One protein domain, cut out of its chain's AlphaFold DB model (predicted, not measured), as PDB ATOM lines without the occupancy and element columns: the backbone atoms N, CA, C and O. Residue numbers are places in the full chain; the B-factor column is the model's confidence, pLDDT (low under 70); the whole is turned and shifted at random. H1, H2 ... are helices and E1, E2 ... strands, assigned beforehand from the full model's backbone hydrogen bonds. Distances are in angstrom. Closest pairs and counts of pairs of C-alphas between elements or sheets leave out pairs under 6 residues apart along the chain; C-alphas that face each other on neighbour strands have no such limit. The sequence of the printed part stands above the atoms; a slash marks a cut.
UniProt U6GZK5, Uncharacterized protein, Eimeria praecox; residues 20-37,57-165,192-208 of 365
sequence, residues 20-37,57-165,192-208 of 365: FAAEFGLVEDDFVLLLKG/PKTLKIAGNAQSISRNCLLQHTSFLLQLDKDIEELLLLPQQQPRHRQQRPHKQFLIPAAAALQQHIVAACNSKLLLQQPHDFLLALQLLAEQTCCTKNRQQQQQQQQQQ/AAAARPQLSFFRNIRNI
ATOM      1  N   PHE A  20      35.325 -33.606   5.063       73.12
ATOM      2  CA  PHE A  20      34.649 -34.893   5.191       73.12
ATOM      3  C   PHE A  20      34.195 -35.517   3.860       73.12
ATOM      4  O   PHE A  20      33.856 -36.697   3.837       73.12
ATOM      5  N   ALA A  21      34.169 -34.778   2.744       74.50
ATOM      6  CA  ALA A  21      33.512 -35.221   1.504       74.50
ATOM      7  C   ALA A  21      34.125 -36.475   0.853       74.50
ATOM      8  O   ALA A  21      33.453 -37.144   0.070       74.50
ATOM      9  N   ALA A  22      35.395 -36.780   1.133       83.19
ATOM     10  CA  ALA A  22      36.076 -37.929   0.539       83.19
ATOM     11  C   ALA A  22      35.858 -39.239   1.314       83.19
ATOM     12  O   ALA A  22      36.012 -40.315   0.739       83.19
ATOM     13  N   GLU A  23      35.541 -39.145   2.606       89.50
ATOM     14  CA  GLU A  23      35.517 -40.290   3.524       89.50
ATOM     15  C   GLU A  23      34.142 -40.513   4.137       89.50
ATOM     16  O   GLU A  23      33.804 -41.642   4.460       89.50
ATOM     17  N   PHE A  24      33.311 -39.481   4.250       90.44
ATOM     18  CA  PHE A  24      31.942 -39.610   4.729       90.44
ATOM     19  C   PHE A  24      30.969 -39.453   3.573       90.44
ATOM     20  O   PHE A  24      31.110 -38.570   2.725       90.44
ATOM     21  N   GLY A  25      29.948 -40.300   3.554       89.81
ATOM     22  CA  GLY A  25      28.925 -40.252   2.525       89.81
ATOM     23  C   GLY A  25      27.618 -40.886   2.962       89.81
ATOM     24  O   GLY A  25      27.500 -41.449   4.050       89.81
ATOM     25  N   LEU A  26      26.636 -40.787   2.069       88.69
ATOM     26  CA  LEU A  26      25.378 -41.509   2.180       88.69
ATOM     27  C   LEU A  26      25.396 -42.700   1.225       88.69
ATOM     28  O   LEU A  26      25.598 -42.526   0.023       88.69
ATOM     29  N   VAL A  27      25.155 -43.898   1.751       90.75
ATOM     30  CA  VAL A  27      24.964 -45.117   0.954       90.75
ATOM     31  C   VAL A  27      23.625 -45.716   1.341       90.75
ATOM     32  O   VAL A  27      23.440 -46.093   2.490       90.75
ATOM     33  N   GLU A  28      22.690 -45.792   0.390       88.69
ATOM     34  CA  GLU A  28      21.321 -46.277   0.652       88.69
ATOM     35  C   GLU A  28      20.665 -45.525   1.833       88.69
ATOM     36  O   GLU A  28      20.055 -46.128   2.706       88.69
ATOM     37  N   ASP A  29      20.853 -44.199   1.875       85.50
ATOM     38  CA  ASP A  29      20.428 -43.293   2.954       85.50
ATOM     39  C   ASP A  29      21.082 -43.512   4.328       85.50
ATOM     40  O   ASP A  29      20.741 -42.799   5.266       85.50
ATOM     41  N   ASP A  30      22.071 -44.392   4.464       89.88
ATOM     42  CA  ASP A  30      22.849 -44.530   5.696       89.88
ATOM     43  C   ASP A  30      24.100 -43.651   5.679       89.88
ATOM     44  O   ASP A  30      24.804 -43.567   4.672       89.88
ATOM     45  N   PHE A  31      24.416 -43.036   6.822       91.75
ATOM     46  CA  PHE A  31      25.691 -42.351   7.007       91.75
ATOM     47  C   PHE A  31      26.801 -43.375   7.189       91.75
ATOM     48  O   PHE A  31      26.823 -44.127   8.175       91.75
ATOM     49  N   VAL A  32      27.741 -43.371   6.249       93.81
ATOM     50  CA  VAL A  32      28.855 -44.313   6.228       93.81
ATOM     51  C   VAL A  32      30.202 -43.605   6.145       93.81
ATOM     52  O   VAL A  32      30.342 -42.562   5.508       93.81
ATOM     53  N   LEU A  33      31.196 -44.224   6.773       94.00
ATOM     54  CA  LEU A  33      32.615 -43.999   6.563       94.00
ATOM     55  C   LEU A  33      33.099 -44.934   5.443       94.00
ATOM     56  O   LEU A  33      32.936 -46.156   5.511       94.00
ATOM     57  N   LEU A  34      33.689 -44.354   4.408       93.75
ATOM     58  CA  LEU A  34      34.309 -45.012   3.270       93.75
ATOM     59  C   LEU A  34      35.796 -45.182   3.564       93.75
ATOM     60  O   LEU A  34      36.581 -44.241   3.452       93.75
ATOM     61  N   LEU A  35      36.193 -46.398   3.920       91.88
ATOM     62  CA  LEU A  35      37.601 -46.737   4.036       91.88
ATOM     63  C   LEU A  35      38.143 -46.993   2.633       91.88
ATOM     64  O   LEU A  35      37.703 -47.920   1.936       91.88
ATOM     65  N   LYS A  36      39.103 -46.164   2.214       88.88
ATOM     66  CA  LYS A  36      39.928 -46.469   1.044       88.88
ATOM     67  C   LYS A  36      40.603 -47.802   1.338       88.88
ATOM     68  O   LYS A  36      41.229 -47.939   2.382       88.88
ATOM     69  N   GLY A  37      40.396 -48.793   0.470       82.38
ATOM     70  CA  GLY A  37      41.092 -50.067   0.609       82.38
ATOM     71  C   GLY A  37      42.577 -49.762   0.689       82.38
ATOM     72  O   GLY A  37      43.054 -48.975  -0.130       82.38
ATOM     73  N   PRO A  57      36.021 -51.077  -1.830       90.00
ATOM     74  CA  PRO A  57      36.150 -50.171  -0.696       90.00
ATOM     75  C   PRO A  57      35.243 -50.633   0.448       90.00
ATOM     76  O   PRO A  57      34.089 -51.022   0.229       90.00
ATOM     77  N   LYS A  58      35.775 -50.617   1.670       93.25
ATOM     78  CA  LYS A  58      35.056 -51.082   2.857       93.25
ATOM     79  C   LYS A  58      34.223 -49.932   3.417       93.25
ATOM     80  O   LYS A  58      34.746 -48.867   3.718       93.25
ATOM     81  N   THR A  59      32.924 -50.155   3.573       95.00
ATOM     82  CA  THR A  59      31.985 -49.173   4.136       95.00
ATOM     83  C   THR A  59      31.680 -49.515   5.593       95.00
ATOM     84  O   THR A  59      31.419 -50.679   5.906       95.00
ATOM     85  N   LEU A  60      31.702 -48.537   6.495       95.88
ATOM     86  CA  LEU A  60      31.316 -48.698   7.903       95.88
ATOM     87  C   LEU A  60      30.193 -47.722   8.242       95.88
ATOM     88  O   LEU A  60      30.278 -46.555   7.890       95.88
ATOM     89  N   LYS A  61      29.145 -48.171   8.925       96.00
ATOM     90  CA  LYS A  61      28.003 -47.333   9.296       96.00
ATOM     91  C   LYS A  61      28.268 -46.615  10.618       96.00
ATOM     92  O   LYS A  61      28.635 -47.248  11.606       96.00
ATOM     93  N   ILE A  62      28.052 -45.299  10.626       95.38
ATOM     94  CA  ILE A  62      28.263 -44.425  11.796       95.38
ATOM     95  C   ILE A  62      26.961 -43.879  12.384       95.38
ATOM     96  O   ILE A  62      26.912 -43.526  13.564       95.38
ATOM     97  N   ALA A  63      25.909 -43.794  11.568       93.75
ATOM     98  CA  ALA A  63      24.618 -43.275  11.988       93.75
ATOM     99  C   ALA A  63      23.476 -43.985  11.257       93.75
ATOM    100  O   ALA A  63      23.625 -44.423  10.112       93.75
ATOM    101  N   GLY A  64      22.337 -44.107  11.934       90.88
ATOM    102  CA  GLY A  64      21.088 -44.598  11.358       90.88
ATOM    103  C   GLY A  64      20.136 -43.446  11.067       90.88
ATOM    104  O   GLY A  64      19.982 -42.554  11.901       90.88
ATOM    105  N   ASN A  65      19.487 -43.484   9.906       89.19
ATOM    106  CA  ASN A  65      18.451 -42.526   9.535       89.19
ATOM    107  C   ASN A  65      17.059 -43.147   9.652       89.19
ATOM    108  O   ASN A  65      16.854 -44.314   9.323       89.19
ATOM    109  N   ALA A  66      16.101 -42.342  10.094       87.94
ATOM    110  CA  ALA A  66      14.679 -42.646  10.069       87.94
ATOM    111  C   ALA A  66      13.926 -41.453   9.474       87.94
ATOM    112  O   ALA A  66      14.305 -40.299   9.676       87.94
ATOM    113  N   GLN A  67      12.857 -41.732   8.734       89.62
ATOM    114  CA  GLN A  67      12.024 -40.703   8.122       89.62
ATOM    115  C   GLN A  67      10.545 -40.990   8.365       89.62
ATOM    116  O   GLN A  67      10.116 -42.141   8.314       89.62
ATOM    117  N   SER A  68       9.774 -39.934   8.611       89.81
ATOM    118  CA  SER A  68       8.316 -39.980   8.714       89.81
ATOM    119  C   SER A  68       7.715 -38.904   7.820       89.81
ATOM    120  O   SER A  68       8.148 -37.750   7.844       89.81
ATOM    121  N   ILE A  69       6.731 -39.292   7.009       89.50
ATOM    122  CA  ILE A  69       6.077 -38.417   6.036       89.50
ATOM    123  C   ILE A  69       4.604 -38.288   6.414       89.50
ATOM    124  O   ILE A  69       3.897 -39.280   6.572       89.50
ATOM    125  N   SER A  70       4.133 -37.052   6.517       90.88
ATOM    126  CA  SER A  70       2.721 -36.696   6.655       90.88
ATOM    127  C   SER A  70       2.307 -35.767   5.509       90.88
ATOM    128  O   SER A  70       3.149 -35.319   4.733       90.88
ATOM    129  N   ARG A  71       1.012 -35.429   5.409       89.88
ATOM    130  CA  ARG A  71       0.493 -34.559   4.334       89.88
ATOM    131  C   ARG A  71       1.252 -33.232   4.204       89.88
ATOM    132  O   ARG A  71       1.454 -32.766   3.093       89.88
ATOM    133  N   ASN A  72       1.674 -32.652   5.330       89.31
ATOM    134  CA  ASN A  72       2.229 -31.296   5.385       89.31
ATOM    135  C   ASN A  72       3.613 -31.225   6.050       89.31
ATOM    136  O   ASN A  72       4.089 -30.129   6.346       89.31
ATOM    137  N   CYS A  73       4.230 -32.367   6.365       81.88
ATOM    138  CA  CYS A  73       5.491 -32.402   7.099       81.88
ATOM    139  C   CYS A  73       6.292 -33.657   6.753       81.88
ATOM    140  O   CYS A  73       5.740 -34.758   6.715       81.88
ATOM    141  N   LEU A  74       7.591 -33.458   6.545       81.25
ATOM    142  CA  LEU A  74       8.613 -34.492   6.481       81.25
ATOM    143  C   LEU A  74       9.500 -34.327   7.718       81.25
ATOM    144  O   LEU A  74      10.088 -33.264   7.911       81.25
ATOM    145  N   LEU A  75       9.598 -35.371   8.533       83.81
ATOM    146  CA  LEU A  75      10.538 -35.442   9.646       83.81
ATOM    147  C   LEU A  75      11.657 -36.406   9.273       83.81
ATOM    148  O   LEU A  75      11.395 -37.580   9.007       83.81
ATOM    149  N   GLN A  76      12.895 -35.921   9.295       82.44
ATOM    150  CA  GLN A  76      14.086 -36.753   9.189       82.44
ATOM    151  C   GLN A  76      14.806 -36.752  10.538       82.44
ATOM    152  O   GLN A  76      15.091 -35.695  11.096       82.44
ATOM    153  N   HIS A  77      15.086 -37.942  11.054       86.62
ATOM    154  CA  HIS A  77      15.786 -38.159  12.310       86.62
ATOM    155  C   HIS A  77      17.064 -38.959  12.051       86.62
ATOM    156  O   HIS A  77      17.040 -39.941  11.305       86.62
ATOM    157  N   THR A  78      18.168 -38.560  12.684       86.12
ATOM    158  CA  THR A  78      19.471 -39.219  12.542       86.12
ATOM    159  C   THR A  78      20.050 -39.530  13.915       86.12
ATOM    160  O   THR A  78      20.278 -38.624  14.714       86.12
ATOM    161  N   SER A  79      20.341 -40.805  14.164       89.94
ATOM    162  CA  SER A  79      20.986 -41.276  15.393       89.94
ATOM    163  C   SER A  79      22.450 -41.604  15.127       89.94
ATOM    164  O   SER A  79      22.737 -42.527  14.364       89.94
ATOM    165  N   PHE A  80      23.371 -40.894  15.777       90.06
ATOM    166  CA  PHE A  80      24.809 -41.168  15.705       90.06
ATOM    167  C   PHE A  80      25.249 -42.113  16.826       90.06
ATOM    168  O   PHE A  80      24.867 -41.937  17.982       90.06
ATOM    169  N   LEU A  81      26.086 -43.098  16.493       89.94
ATOM    170  CA  LEU A  81      26.679 -44.002  17.480       89.94
ATOM    171  C   LEU A  81      27.867 -43.314  18.154       89.94
ATOM    172  O   LEU A  81      28.927 -43.201  17.551       89.94
ATOM    173  N   LEU A  82      27.726 -42.845  19.393       88.19
ATOM    174  CA  LEU A  82      28.846 -42.200  20.092       88.19
ATOM    175  C   LEU A  82      29.895 -43.218  20.562       88.19
ATOM    176  O   LEU A  82      31.093 -43.001  20.398       88.19
ATOM    177  N   GLN A  83      29.430 -44.331  21.126       89.81
ATOM    178  CA  GLN A  83      30.231 -45.458  21.597       89.81
ATOM    179  C   GLN A  83      29.536 -46.756  21.182       89.81
ATOM    180  O   GLN A  83      28.318 -46.780  21.000       89.81
ATOM    181  N   LEU A  84      30.318 -47.816  20.992       90.00
ATOM    182  CA  LEU A  84      29.811 -49.139  20.648       90.00
ATOM    183  C   LEU A  84      30.065 -50.056  21.839       90.00
ATOM    184  O   LEU A  84      31.221 -50.295  22.187       90.00
ATOM    185  N   ASP A  85      28.990 -50.532  22.456       91.62
ATOM    186  CA  ASP A  85      29.094 -51.470  23.567       91.62
ATOM    187  C   ASP A  85      29.589 -52.842  23.080       91.62
ATOM    188  O   ASP A  85      29.323 -53.254  21.942       91.62
ATOM    189  N   LYS A  86      30.317 -53.557  23.938       89.88
ATOM    190  CA  LYS A  86      30.858 -54.890  23.641       89.88
ATOM    191  C   LYS A  86      29.743 -55.913  23.425       89.88
ATOM    192  O   LYS A  86      29.900 -56.800  22.576       89.88
ATOM    193  N   ASP A  87      28.618 -55.701  24.100       93.31
ATOM    194  CA  ASP A  87      27.493 -56.634  24.169       93.31
ATOM    195  C   ASP A  87      26.461 -56.389  23.055       93.31
ATOM    196  O   ASP A  87      25.440 -57.068  22.968       93.31
ATOM    197  N   ILE A  88      26.720 -55.452  22.130       93.19
ATOM    198  CA  ILE A  88      25.766 -55.112  21.061       93.19
ATOM    199  C   ILE A  88      25.409 -56.306  20.159       93.19
ATOM    200  O   ILE A  88      24.324 -56.347  19.588       93.19
ATOM    201  N   GLU A  89      26.311 -57.280  20.022       90.38
ATOM    202  CA  GLU A  89      26.062 -58.503  19.249       90.38
ATOM    203  C   GLU A  89      25.155 -59.496  19.971       90.38
ATOM    204  O   GLU A  89      24.469 -60.271  19.310       90.38
ATOM    205  N   GLU A  90      25.135 -59.456  21.301       93.56
ATOM    206  CA  GLU A  90      24.263 -60.291  22.127       93.56
ATOM    207  C   GLU A  90      22.864 -59.675  22.218       93.56
ATOM    208  O   GLU A  90      21.858 -60.383  22.191       93.56
ATOM    209  N   LEU A  91      22.798 -58.339  22.255       93.44
ATOM    210  CA  LEU A  91      21.550 -57.588  22.380       93.44
ATOM    211  C   LEU A  91      20.792 -57.434  21.055       93.44
ATOM    212  O   LEU A  91      19.562 -57.365  21.058       93.44
ATOM    213  N   LEU A  92      21.497 -57.344  19.921       93.50
ATOM    214  CA  LEU A  92      20.880 -57.089  18.618       93.50
ATOM    215  C   LEU A  92      21.053 -58.269  17.667       93.50
ATOM    216  O   LEU A  92      22.142 -58.539  17.161       93.50
ATOM    217  N   LEU A  93      19.934 -58.883  17.288       94.38
ATOM    218  CA  LEU A  93      19.912 -59.862  16.206       94.38
ATOM    219  C   LEU A  93      20.322 -59.222  14.871       94.38
ATOM    220  O   LEU A  93      20.117 -58.028  14.622       94.38
ATOM    221  N   LEU A  94      20.897 -60.032  13.982       93.25
ATOM    222  CA  LEU A  94      21.106 -59.615  12.601       93.25
ATOM    223  C   LEU A  94      19.742 -59.455  11.918       93.25
ATOM    224  O   LEU A  94      18.953 -60.401  11.918       93.25
ATOM    225  N   PRO A  95      19.443 -58.287  11.324       88.62
ATOM    226  CA  PRO A  95      18.165 -58.106  10.663       88.62
ATOM    227  C   PRO A  95      18.074 -59.043   9.455       88.62
ATOM    228  O   PRO A  95      19.053 -59.222   8.726       88.62
ATOM    229  N   GLN A  96      16.895 -59.636   9.241       93.19
ATOM    230  CA  GLN A  96      16.646 -60.542   8.114       93.19
ATOM    231  C   GLN A  96      16.791 -59.811   6.771       93.19
ATOM    232  O   GLN A  96      17.310 -60.364   5.804       93.19
ATOM    233  N   GLN A  97      16.369 -58.544   6.728       93.94
ATOM    234  CA  GLN A  97      16.569 -57.651   5.593       93.94
ATOM    235  C   GLN A  97      17.729 -56.705   5.887       93.94
ATOM    236  O   GLN A  97      17.699 -55.948   6.857       93.94
ATOM    237  N   GLN A  98      18.763 -56.758   5.049       93.19
ATOM    238  CA  GLN A  98      19.967 -55.951   5.210       93.19
ATOM    239  C   GLN A  98      20.239 -55.123   3.953       93.19
ATOM    240  O   GLN A  98      20.048 -55.631   2.845       93.19
ATOM    241  N   PRO A  99      20.748 -53.888   4.110       91.56
ATOM    242  CA  PRO A  99      21.285 -53.111   2.998       91.56
ATOM    243  C   PRO A  99      22.359 -53.910   2.245       91.56
ATOM    244  O   PRO A  99      23.158 -54.622   2.869       91.56
ATOM    245  N   ARG A 100      22.430 -53.796   0.911       94.12
ATOM    246  CA  ARG A 100      23.363 -54.616   0.100       94.12
ATOM    247  C   ARG A 100      24.816 -54.383   0.508       94.12
ATOM    248  O   ARG A 100      25.625 -55.310   0.515       94.12
ATOM    249  N   HIS A 101      25.134 -53.151   0.897       93.75
ATOM    250  CA  HIS A 101      26.470 -52.751   1.329       93.75
ATOM    251  C   HIS A 101      26.879 -53.318   2.705       93.75
ATOM    252  O   HIS A 101      28.066 -53.299   3.047       93.75
ATOM    253  N   ARG A 102      25.943 -53.876   3.488       94.62
ATOM    254  CA  ARG A 102      26.256 -54.571   4.744       94.62
ATOM    255  C   ARG A 102      26.923 -55.925   4.509       94.62
ATOM    256  O   ARG A 102      27.804 -56.280   5.283       94.62
ATOM    257  N   GLN A 103      26.566 -56.639   3.437       93.50
ATOM    258  CA  GLN A 103      27.174 -57.925   3.045       93.50
ATOM    259  C   GLN A 103      27.150 -58.998   4.151       93.50
ATOM    260  O   GLN A 103      28.137 -59.694   4.352       93.50
ATOM    261  N   GLN A 104      26.045 -59.112   4.902       94.69
ATOM    262  CA  GLN A 104      25.909 -60.073   6.012       94.69
ATOM    263  C   GLN A 104      26.986 -59.935   7.104       94.69
ATOM    264  O   GLN A 104      27.238 -60.865   7.865       94.69
ATOM    265  N   ARG A 105      27.626 -58.761   7.207       95.44
ATOM    266  CA  ARG A 105      28.626 -58.506   8.244       95.44
ATOM    267  C   ARG A 105      27.978 -58.444   9.636       95.44
ATOM    268  O   ARG A 105      26.908 -57.825   9.785       95.44
ATOM    269  N   PRO A 106      28.642 -59.012  10.663       96.00
ATOM    270  CA  PRO A 106      28.228 -58.855  12.053       96.00
ATOM    271  C   PRO A 106      28.308 -57.384  12.477       96.00
ATOM    272  O   PRO A 106      29.020 -56.586  11.858       96.00
ATOM    273  N   HIS A 107      27.566 -57.005  13.524       95.44
ATOM    274  CA  HIS A 107      27.449 -55.601  13.939       95.44
ATOM    275  C   HIS A 107      28.815 -54.970  14.234       95.44
ATOM    276  O   HIS A 107      29.065 -53.880  13.727       95.44
ATOM    277  N   LYS A 108      29.743 -55.663  14.916       94.69
ATOM    278  CA  LYS A 108      31.091 -55.123  15.206       94.69
ATOM    279  C   LYS A 108      31.946 -54.856  13.966       94.69
ATOM    280  O   LYS A 108      32.851 -54.031  14.010       94.69
ATOM    281  N   GLN A 109      31.688 -55.546  12.855       95.00
ATOM    282  CA  GLN A 109      32.423 -55.343  11.597       95.00
ATOM    283  C   GLN A 109      31.761 -54.326  10.662       95.00
ATOM    284  O   GLN A 109      32.346 -53.951   9.636       95.00
ATOM    285  N   PHE A 110      30.526 -53.933  10.968       96.00
ATOM    286  CA  PHE A 110      29.735 -53.026  10.152       96.00
ATOM    287  C   PHE A 110      29.574 -51.651  10.796       96.00
ATOM    288  O   PHE A 110      29.635 -50.653  10.084       96.00
ATOM    289  N   LEU A 111      29.383 -51.595  12.112       95.69
ATOM    290  CA  LEU A 111      29.197 -50.367  12.873       95.69
ATOM    291  C   LEU A 111      30.542 -49.840  13.373       95.69
ATOM    292  O   LEU A 111      31.401 -50.612  13.796       95.69
ATOM    293  N   ILE A 112      30.705 -48.521  13.370       95.62
ATOM    294  CA  ILE A 112      31.831 -47.849  14.022       95.62
ATOM    295  C   ILE A 112      31.312 -46.637  14.806       95.62
ATOM    296  O   ILE A 112      30.423 -45.937  14.313       95.62
ATOM    297  N   PRO A 113      31.843 -46.362  16.012       94.62
ATOM    298  CA  PRO A 113      31.526 -45.132  16.718       94.62
ATOM    299  C   PRO A 113      31.851 -43.903  15.862       94.62
ATOM    300  O   PRO A 113      32.974 -43.747  15.377       94.62
ATOM    301  N   ALA A 114      30.889 -42.998  15.718       91.56
ATOM    302  CA  ALA A 114      31.030 -41.724  15.029       91.56
ATOM    303  C   ALA A 114      32.192 -40.900  15.599       91.56
ATOM    304  O   ALA A 114      32.926 -40.287  14.832       91.56
ATOM    305  N   ALA A 115      32.415 -40.934  16.920       89.50
ATOM    306  CA  ALA A 115      33.551 -40.250  17.538       89.50
ATOM    307  C   ALA A 115      34.893 -40.794  17.031       89.50
ATOM    308  O   ALA A 115      35.772 -40.014  16.680       89.50
ATOM    309  N   ALA A 116      35.037 -42.119  16.921       90.31
ATOM    310  CA  ALA A 116      36.254 -42.738  16.402       90.31
ATOM    311  C   ALA A 116      36.469 -42.405  14.917       90.31
ATOM    312  O   ALA A 116      37.577 -42.040  14.527       90.31
ATOM    313  N   ALA A 117      35.406 -42.467  14.109       90.75
ATOM    314  CA  ALA A 117      35.460 -42.123  12.689       90.75
ATOM    315  C   ALA A 117      35.847 -40.650  12.464       90.75
ATOM    316  O   ALA A 117      36.759 -40.350  11.695       90.75
ATOM    317  N   LEU A 118      35.187 -39.722  13.165       88.50
ATOM    318  CA  LEU A 118      35.479 -38.291  13.069       88.50
ATOM    319  C   LEU A 118      36.881 -37.968  13.592       88.50
ATOM    320  O   LEU A 118      37.584 -37.168  12.981       88.50
ATOM    321  N   GLN A 119      37.317 -38.618  14.674       88.25
ATOM    322  CA  GLN A 119      38.660 -38.437  15.216       88.25
ATOM    323  C   GLN A 119      39.733 -38.829  14.200       88.25
ATOM    324  O   GLN A 119      40.673 -38.065  13.987       88.25
ATOM    325  N   GLN A 120      39.597 -40.003  13.573       87.00
ATOM    326  CA  GLN A 120      40.529 -40.472  12.542       87.00
ATOM    327  C   GLN A 120      40.644 -39.448  11.412       87.00
ATOM    328  O   GLN A 120      41.750 -39.092  11.007       87.00
ATOM    329  N   HIS A 121      39.505 -38.914  10.977       84.81
ATOM    330  CA  HIS A 121      39.459 -37.929   9.912       84.81
ATOM    331  C   HIS A 121      40.088 -36.583  10.298       84.81
ATOM    332  O   HIS A 121      40.894 -36.046   9.545       84.81
ATOM    333  N   ILE A 122      39.774 -36.038  11.478       81.50
ATOM    334  CA  ILE A 122      40.353 -34.768  11.950       81.50
ATOM    335  C   ILE A 122      41.868 -34.891  12.119       81.50
ATOM    336  O   ILE A 122      42.609 -33.982  11.742       81.50
ATOM    337  N   VAL A 123      42.346 -36.020  12.647       84.06
ATOM    338  CA  VAL A 123      43.786 -36.280  12.779       84.06
ATOM    339  C   VAL A 123      44.449 -36.306  11.402       84.06
ATOM    340  O   VAL A 123      45.479 -35.656  11.229       84.06
ATOM    341  N   ALA A 124      43.844 -36.987  10.424       82.12
ATOM    342  CA  ALA A 124      44.358 -37.060   9.058       82.12
ATOM    343  C   ALA A 124      44.330 -35.702   8.332       82.12
ATOM    344  O   ALA A 124      45.288 -35.345   7.652       82.12
ATOM    345  N   ALA A 125      43.253 -34.929   8.486       78.44
ATOM    346  CA  ALA A 125      43.068 -33.659   7.790       78.44
ATOM    347  C   ALA A 125      43.904 -32.522   8.393       78.44
ATOM    348  O   ALA A 125      44.431 -31.679   7.666       78.44
ATOM    349  N   CYS A 126      44.020 -32.473   9.721       76.44
ATOM    350  CA  CYS A 126      44.632 -31.344  10.418       76.44
ATOM    351  C   CYS A 126      46.064 -31.619  10.892       76.44
ATOM    352  O   CYS A 126      46.680 -30.711  11.448       76.44
ATOM    353  N   ASN A 127      46.579 -32.851  10.752       80.62
ATOM    354  CA  ASN A 127      47.827 -33.304  11.389       80.62
ATOM    355  C   ASN A 127      47.891 -32.960  12.893       80.62
ATOM    356  O   ASN A 127      48.965 -32.829  13.482       80.62
ATOM    357  N   SER A 128      46.731 -32.767  13.523       72.44
ATOM    358  CA  SER A 128      46.614 -32.259  14.883       72.44
ATOM    359  C   SER A 128      46.117 -33.372  15.790       72.44
ATOM    360  O   SER A 128      45.201 -34.114  15.438       72.44
ATOM    361  N   LYS A 129      46.692 -33.474  16.990       74.31
ATOM    362  CA  LYS A 129      46.228 -34.391  18.043       74.31
ATOM    363  C   LYS A 129      45.003 -33.833  18.773       74.31
ATOM    364  O   LYS A 129      44.868 -34.047  19.973       74.31
ATOM    365  N   LEU A 130      44.157 -33.055  18.093       72.62
ATOM    366  CA  LEU A 130      42.952 -32.506  18.698       72.62
ATOM    367  C   LEU A 130      42.013 -33.681  18.950       72.62
ATOM    368  O   LEU A 130      41.426 -34.237  18.024       72.62
ATOM    369  N   LEU A 131      41.987 -34.138  20.198       75.25
ATOM    370  CA  LEU A 131      41.141 -35.235  20.620       75.25
ATOM    371  C   LEU A 131      39.729 -34.681  20.803       75.25
ATOM    372  O   LEU A 131      39.523 -33.806  21.639       75.25
ATOM    373  N   LEU A 132      38.753 -35.251  20.102       77.56
ATOM    374  CA  LEU A 132      37.308 -35.129  20.325       77.56
ATOM    375  C   LEU A 132      36.895 -35.764  21.669       77.56
ATOM    376  O   LEU A 132      35.849 -36.399  21.784       77.56
ATOM    377  N   GLN A 133      37.746 -35.654  22.691       72.12
ATOM    378  CA  GLN A 133      37.484 -36.125  24.047       72.12
ATOM    379  C   GLN A 133      36.383 -35.306  24.704       72.12
ATOM    380  O   GLN A 133      35.662 -35.819  25.557       72.12
ATOM    381  N   GLN A 134      36.259 -34.034  24.327       77.06
ATOM    382  CA  GLN A 134      35.242 -33.175  24.889       77.06
ATOM    383  C   GLN A 134      33.924 -33.303  24.111       77.06
ATOM    384  O   GLN A 134      33.925 -33.183  22.883       77.06
ATOM    385  N   PRO A 135      32.777 -33.465  24.801       74.69
ATOM    386  CA  PRO A 135      31.471 -33.581  24.149       74.69
ATOM    387  C   PRO A 135      31.149 -32.425  23.192       74.69
ATOM    388  O   PRO A 135      30.499 -32.631  22.173       74.69
ATOM    389  N   HIS A 136      31.622 -31.211  23.489       74.06
ATOM    390  CA  HIS A 136      31.365 -30.032  22.659       74.06
ATOM    391  C   HIS A 136      32.085 -30.075  21.305       74.06
ATOM    392  O   HIS A 136      31.486 -29.697  20.301       74.06
ATOM    393  N   ASP A 137      33.324 -30.573  21.254       78.62
ATOM    394  CA  ASP A 137      34.075 -30.695  19.998       78.62
ATOM    395  C   ASP A 137      33.410 -31.720  19.074       78.62
ATOM    396  O   ASP A 137      33.283 -31.509  17.866       78.62
ATOM    397  N   PHE A 138      32.904 -32.808  19.660       80.31
ATOM    398  CA  PHE A 138      32.145 -33.822  18.938       80.31
ATOM    399  C   PHE A 138      30.826 -33.271  18.377       80.31
ATOM    400  O   PHE A 138      30.519 -33.497  17.206       80.31
ATOM    401  N   LEU A 139      30.062 -32.515  19.174       81.44
ATOM    402  CA  LEU A 139      28.819 -31.887  18.710       81.44
ATOM    403  C   LEU A 139      29.062 -30.893  17.573       81.44
ATOM    404  O   LEU A 139      28.286 -30.863  16.619       81.44
ATOM    405  N   LEU A 140      30.150 -30.122  17.636       80.62
ATOM    406  CA  LEU A 140      30.512 -29.206  16.559       80.62
ATOM    407  C   LEU A 140      30.858 -29.965  15.269       80.62
ATOM    408  O   LEU A 140      30.382 -29.604  14.193       80.62
ATOM    409  N   ALA A 141      31.628 -31.052  15.373       78.88
ATOM    410  CA  ALA A 141      31.942 -31.906  14.230       78.88
ATOM    411  C   ALA A 141      30.679 -32.543  13.616       78.88
ATOM    412  O   ALA A 141      30.537 -32.570  12.392       78.88
ATOM    413  N   LEU A 142      29.733 -33.000  14.448       80.31
ATOM    414  CA  LEU A 142      28.443 -33.519  13.982       80.31
ATOM    415  C   LEU A 142      27.602 -32.455  13.272       80.31
ATOM    416  O   LEU A 142      27.045 -32.741  12.210       80.31
ATOM    417  N   GLN A 143      27.533 -31.240  13.821       81.69
ATOM    418  CA  GLN A 143      26.812 -30.125  13.203       81.69
ATOM    419  C   GLN A 143      27.346 -29.843  11.793       81.69
ATOM    420  O   GLN A 143      26.567 -29.759  10.843       81.69
ATOM    421  N   LEU A 144      28.673 -29.762  11.645       78.19
ATOM    422  CA  LEU A 144      29.323 -29.530  10.351       78.19
ATOM    423  C   LEU A 144      29.042 -30.667   9.355       78.19
ATOM    424  O   LEU A 144      28.717 -30.411   8.192       78.19
ATOM    425  N   LEU A 145      29.115 -31.924   9.807       77.31
ATOM    426  CA  LEU A 145      28.813 -33.093   8.972       77.31
ATOM    427  C   LEU A 145      27.358 -33.077   8.471       77.31
ATOM    428  O   LEU A 145      27.069 -33.386   7.307       77.31
ATOM    429  N   ALA A 146      26.425 -32.706   9.339       75.56
ATOM    430  CA  ALA A 146      25.010 -32.660   9.013       75.56
ATOM    431  C   ALA A 146      24.663 -31.530   8.044       75.56
ATOM    432  O   ALA A 146      23.915 -31.749   7.089       75.56
ATOM    433  N   GLU A 147      25.239 -30.346   8.239       76.88
ATOM    434  CA  GLU A 147      25.060 -29.210   7.337       76.88
ATOM    435  C   GLU A 147      25.568 -29.525   5.928       76.88
ATOM    436  O   GLU A 147      24.868 -29.291   4.936       76.88
ATOM    437  N   GLN A 148      26.746 -30.145   5.827       77.75
ATOM    438  CA  GLN A 148      27.274 -30.605   4.547       77.75
ATOM    439  C   GLN A 148      26.323 -31.602   3.873       77.75
ATOM    440  O   GLN A 148      26.089 -31.534   2.659       77.75
ATOM    441  N   THR A 149      25.767 -32.527   4.651       72.88
ATOM    442  CA  THR A 149      24.844 -33.539   4.132       72.88
ATOM    443  C   THR A 149      23.553 -32.903   3.630       72.88
ATOM    444  O   THR A 149      23.093 -33.230   2.532       72.88
ATOM    445  N   CYS A 150      23.014 -31.936   4.374       75.06
ATOM    446  CA  CYS A 150      21.851 -31.148   3.975       75.06
ATOM    447  C   CYS A 150      22.105 -30.407   2.655       75.06
ATOM    448  O   CYS A 150      21.333 -30.542   1.705       75.06
ATOM    449  N   CYS A 151      23.232 -29.695   2.547       75.69
ATOM    450  CA  CYS A 151      23.613 -28.997   1.318       75.69
ATOM    451  C   CYS A 151      23.736 -29.955   0.122       75.69
ATOM    452  O   CYS A 151      23.307 -29.630  -0.987       75.69
ATOM    453  N   THR A 152      24.295 -31.147   0.344       73.38
ATOM    454  CA  THR A 152      24.454 -32.169  -0.700       73.38
ATOM    455  C   THR A 152      23.099 -32.701  -1.173       73.38
ATOM    456  O   THR A 152      22.861 -32.736  -2.382       73.38
ATOM    457  N   LYS A 153      22.175 -33.026  -0.252       74.88
ATOM    458  CA  LYS A 153      20.811 -33.461  -0.609       74.88
ATOM    459  C   LYS A 153      20.037 -32.363  -1.346       74.88
ATOM    460  O   LYS A 153      19.443 -32.645  -2.385       74.88
ATOM    461  N   ASN A 154      20.116 -31.112  -0.888       76.44
ATOM    462  CA  ASN A 154      19.468 -29.975  -1.557       76.44
ATOM    463  C   ASN A 154      19.971 -29.792  -2.997       76.44
ATOM    464  O   ASN A 154      19.172 -29.638  -3.921       76.44
ATOM    465  N   ARG A 155      21.290 -29.886  -3.222       78.56
ATOM    466  CA  ARG A 155      21.867 -29.838  -4.577       78.56
ATOM    467  C   ARG A 155      21.387 -30.996  -5.450       78.56
ATOM    468  O   ARG A 155      21.023 -30.773  -6.603       78.56
ATOM    469  N   GLN A 156      21.354 -32.216  -4.912       79.00
ATOM    470  CA  GLN A 156      20.881 -33.388  -5.650       79.00
ATOM    471  C   GLN A 156      19.407 -33.240  -6.054       79.00
ATOM    472  O   GLN A 156      19.044 -33.524  -7.197       79.00
ATOM    473  N   GLN A 157      18.564 -32.738  -5.151       80.88
ATOM    474  CA  GLN A 157      17.154 -32.486  -5.431       80.88
ATOM    475  C   GLN A 157      16.971 -31.421  -6.523       80.88
ATOM    476  O   GLN A 157      16.167 -31.613  -7.436       80.88
ATOM    477  N   GLN A 158      17.745 -30.331  -6.482       80.50
ATOM    478  CA  GLN A 158      17.717 -29.300  -7.528       80.50
ATOM    479  C   GLN A 158      18.104 -29.866  -8.901       80.50
ATOM    480  O   GLN A 158      17.419 -29.603  -9.890       80.50
ATOM    481  N   GLN A 159      19.143 -30.703  -8.968       82.69
ATOM    482  CA  GLN A 159      19.552 -31.356 -10.217       82.69
ATOM    483  C   GLN A 159      18.454 -32.277 -10.774       82.69
ATOM    484  O   GLN A 159      18.180 -32.250 -11.975       82.69
ATOM    485  N   GLN A 160      17.774 -33.044  -9.915       82.88
ATOM    486  CA  GLN A 160      16.649 -33.886 -10.335       82.88
ATOM    487  C   GLN A 160      15.476 -33.057 -10.879       82.88
ATOM    488  O   GLN A 160      14.852 -33.445 -11.869       82.88
ATOM    489  N   GLN A 161      15.188 -31.894 -10.286       82.94
ATOM    490  CA  GLN A 161      14.130 -31.006 -10.776       82.94
ATOM    491  C   GLN A 161      14.450 -30.414 -12.155       82.94
ATOM    492  O   GLN A 161      13.547 -30.346 -12.994       82.94
ATOM    493  N   GLN A 162      15.710 -30.039 -12.405       82.44
ATOM    494  CA  GLN A 162      16.158 -29.526 -13.706       82.44
ATOM    495  C   GLN A 162      16.068 -30.600 -14.802       82.44
ATOM    496  O   GLN A 162      15.565 -30.328 -15.890       82.44
ATOM    497  N   GLN A 163      16.462 -31.843 -14.501       81.88
ATOM    498  CA  GLN A 163      16.352 -32.960 -15.452       81.88
ATOM    499  C   GLN A 163      14.898 -33.305 -15.805       81.88
ATOM    500  O   GLN A 163      14.608 -33.714 -16.929       81.88
ATOM    501  N   GLN A 164      13.959 -33.130 -14.869       81.00
ATOM    502  CA  GLN A 164      12.537 -33.330 -15.161       81.00
ATOM    503  C   GLN A 164      11.984 -32.241 -16.088       81.00
ATOM    504  O   GLN A 164      11.208 -32.561 -16.982       81.00
ATOM    505  N   GLN A 165      12.404 -30.982 -15.920       77.81
ATOM    506  CA  GLN A 165      11.940 -29.871 -16.763       77.81
ATOM    507  C   GLN A 165      12.442 -29.977 -18.207       77.81
ATOM    508  O   GLN A 165      11.684 -29.717 -19.143       77.81
ATOM    509  N   ALA A 192      21.346 -31.813  21.676       37.22
ATOM    510  CA  ALA A 192      22.090 -32.745  22.515       37.22
ATOM    511  C   ALA A 192      21.505 -32.740  23.935       37.22
ATOM    512  O   ALA A 192      21.763 -31.825  24.713       37.22
ATOM    513  N   ALA A 193      20.746 -33.776  24.295       36.31
ATOM    514  CA  ALA A 193      20.124 -33.897  25.617       36.31
ATOM    515  C   ALA A 193      21.128 -34.066  26.786       36.31
ATOM    516  O   ALA A 193      20.721 -34.009  27.941       36.31
ATOM    517  N   ALA A 194      22.427 -34.280  26.521       35.41
ATOM    518  CA  ALA A 194      23.366 -34.805  27.523       35.41
ATOM    519  C   ALA A 194      24.606 -33.947  27.844       35.41
ATOM    520  O   ALA A 194      25.417 -34.359  28.668       35.41
ATOM    521  N   ALA A 195      24.798 -32.762  27.260       39.91
ATOM    522  CA  ALA A 195      25.952 -31.934  27.628       39.91
ATOM    523  C   ALA A 195      25.654 -30.448  27.447       39.91
ATOM    524  O   ALA A 195      25.761 -29.915  26.349       39.91
ATOM    525  N   ARG A 196      25.323 -29.763  28.545       47.28
ATOM    526  CA  ARG A 196      25.434 -28.302  28.622       47.28
ATOM    527  C   ARG A 196      26.919 -27.951  28.790       47.28
ATOM    528  O   ARG A 196      27.468 -28.246  29.854       47.28
ATOM    529  N   PRO A 197      27.602 -27.300  27.832       46.06
ATOM    530  CA  PRO A 197      28.847 -26.618  28.154       46.06
ATOM    531  C   PRO A 197      28.488 -25.454  29.085       46.06
ATOM    532  O   PRO A 197      27.571 -24.684  28.790       46.06
ATOM    533  N   GLN A 198      29.167 -25.321  30.226       48.19
ATOM    534  CA  GLN A 198      28.929 -24.183  31.118       48.19
ATOM    535  C   GLN A 198      29.140 -22.866  30.356       48.19
ATOM    536  O   GLN A 198      30.050 -22.762  29.540       48.19
ATOM    537  N   LEU A 199      28.351 -21.823  30.642       47.25
ATOM    538  CA  LEU A 199      28.469 -20.507  29.986       47.25
ATOM    539  C   LEU A 199      29.895 -19.908  30.047       47.25
ATOM    540  O   LEU A 199      30.276 -19.098  29.201       47.25
ATOM    541  N   SER A 200      30.705 -20.328  31.023       56.19
ATOM    542  CA  SER A 200      32.135 -20.012  31.138       56.19
ATOM    543  C   SER A 200      32.972 -20.517  29.955       56.19
ATOM    544  O   SER A 200      33.903 -19.830  29.538       56.19
ATOM    545  N   PHE A 201      32.614 -21.653  29.355       59.22
ATOM    546  CA  PHE A 201      33.259 -22.208  28.164       59.22
ATOM    547  C   PHE A 201      33.161 -21.247  26.971       59.22
ATOM    548  O   PHE A 201      34.168 -20.890  26.359       59.22
ATOM    549  N   PHE A 202      31.962 -20.726  26.709       60.12
ATOM    550  CA  PHE A 202      31.742 -19.756  25.635       60.12
ATOM    551  C   PHE A 202      32.428 -18.411  25.919       60.12
ATOM    552  O   PHE A 202      32.951 -17.773  25.002       60.12
ATOM    553  N   ARG A 203      32.522 -18.003  27.195       63.94
ATOM    554  CA  ARG A 203      33.330 -16.837  27.602       63.94
ATOM    555  C   ARG A 203      34.825 -17.055  27.338       63.94
ATOM    556  O   ARG A 203      35.484 -16.129  26.866       63.94
ATOM    557  N   ASN A 204      35.348 -18.260  27.561       58.22
ATOM    558  CA  ASN A 204      36.743 -18.599  27.269       58.22
ATOM    559  C   ASN A 204      37.036 -18.596  25.764       58.22
ATOM    560  O   ASN A 204      38.028 -17.997  25.356       58.22
ATOM    561  N   ILE A 205      36.151 -19.150  24.927       53.66
ATOM    562  CA  ILE A 205      36.286 -19.057  23.461       53.66
ATOM    563  C   ILE A 205      36.267 -17.595  23.002       53.66
ATOM    564  O   ILE A 205      37.117 -17.178  22.209       53.66
ATOM    565  N   ARG A 206      35.348 -16.781  23.541       63.94
ATOM    566  CA  ARG A 206      35.282 -15.344  23.234       63.94
ATOM    567  C   ARG A 206      36.571 -14.624  23.648       63.94
ATOM    568  O   ARG A 206      37.079 -13.814  22.875       63.94
ATOM    569  N   ASN A 207      37.145 -14.955  24.806       66.88
ATOM    570  CA  ASN A 207      38.425 -14.403  25.252       66.88
ATOM    571  C   ASN A 207      39.589 -14.845  24.357       66.88
ATOM    572  O   ASN A 207      40.363 -13.989  23.933       66.88
ATOM    573  N   ILE A 208      39.698 -16.126  24.002       68.25
ATOM    574  CA  ILE A 208      40.753 -16.638  23.111       68.25
ATOM    575  C   ILE A 208      40.686 -15.944  21.745       68.25
ATOM    576  O   ILE A 208      41.699 -15.466  21.234       68.25
TER     577      ILE A 208
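This is residues 20 to 37, 57 to 165 and 192 to 208 of the 365 residues of an uncharacterized protein of Eimeria praecox (UniProt U6GZK5). A strongly twisted sheet of four strands has H3 and the long helix H4 over one face, and residues 154 to 165 of H4 stick out as an arm. The tip of the hairpin E3-E4, residues 69 to 74, sticks out too; short H1 and H2 pack on each other, and H5 is off by itself. The 144 printed residues hold E1 E2 E3 E4 H1 H2 H3 H4 H5 in that order, class mixed, with the antiparallel sheet E1 - E2 - E3 - E4. The whole is only just loose, close to compact, with radius of gyration of the C-alphas 17.7 A and spans of 50 by 46 by 34 A.

Start at E1, residues 24 to 27, in a hairpin with E2, residues 30 to 35; N 25 and O 32 are 3.0 A apart. E3, residues 58 to 70, is antiparallel to E2, with N 33 and O 60 at 2.7 A. E3 bends by 61 degrees at residue 62; its residues 63 to 70 pair with E4, residues 73 to 80, a hairpin with N 66 and O 77 at 2.8 A. H1, residues 88 to 91, touches H2, residues 107 to 110; the closest C-alphas, Glu 89 and His 107, are 6.2 A apart. H2 is at the sheet's level. H3, residues 114 to 126, has a height over the sheet of 11.4 A. H4, residues 135 to 165, on the same face, is close but not clearly touching H3; their closest C-alphas, Ala 115 and Phe 138, are 6.7 A apart. H5, residues 199 to 208, is apart from H4. H3, H4 and H5 have every O i to N i+4 pair within hydrogen-bond range; H1 and H2 are too short for one.

Find C-alpha 24 at (31.942, -39.610, 4.729), where E1 begins. E3 is 35.6 A long. H4 runs 45.5 A from C-alpha 135 at (31.471, -33.581, 24.149). H5 ends at C-alpha 208, (40.753, -16.638, 23.111).

The farthest C-alphas, Gln 96 and Asn 207, are 53.8 A apart. Residues 38 to 56 and 166 to 191 are not printed; the C-alpha gaps are 5.1 A and 40.7 A. The link H1 to H2 is long, 15 residues. Residues 192 to 208 have pLDDT under 70.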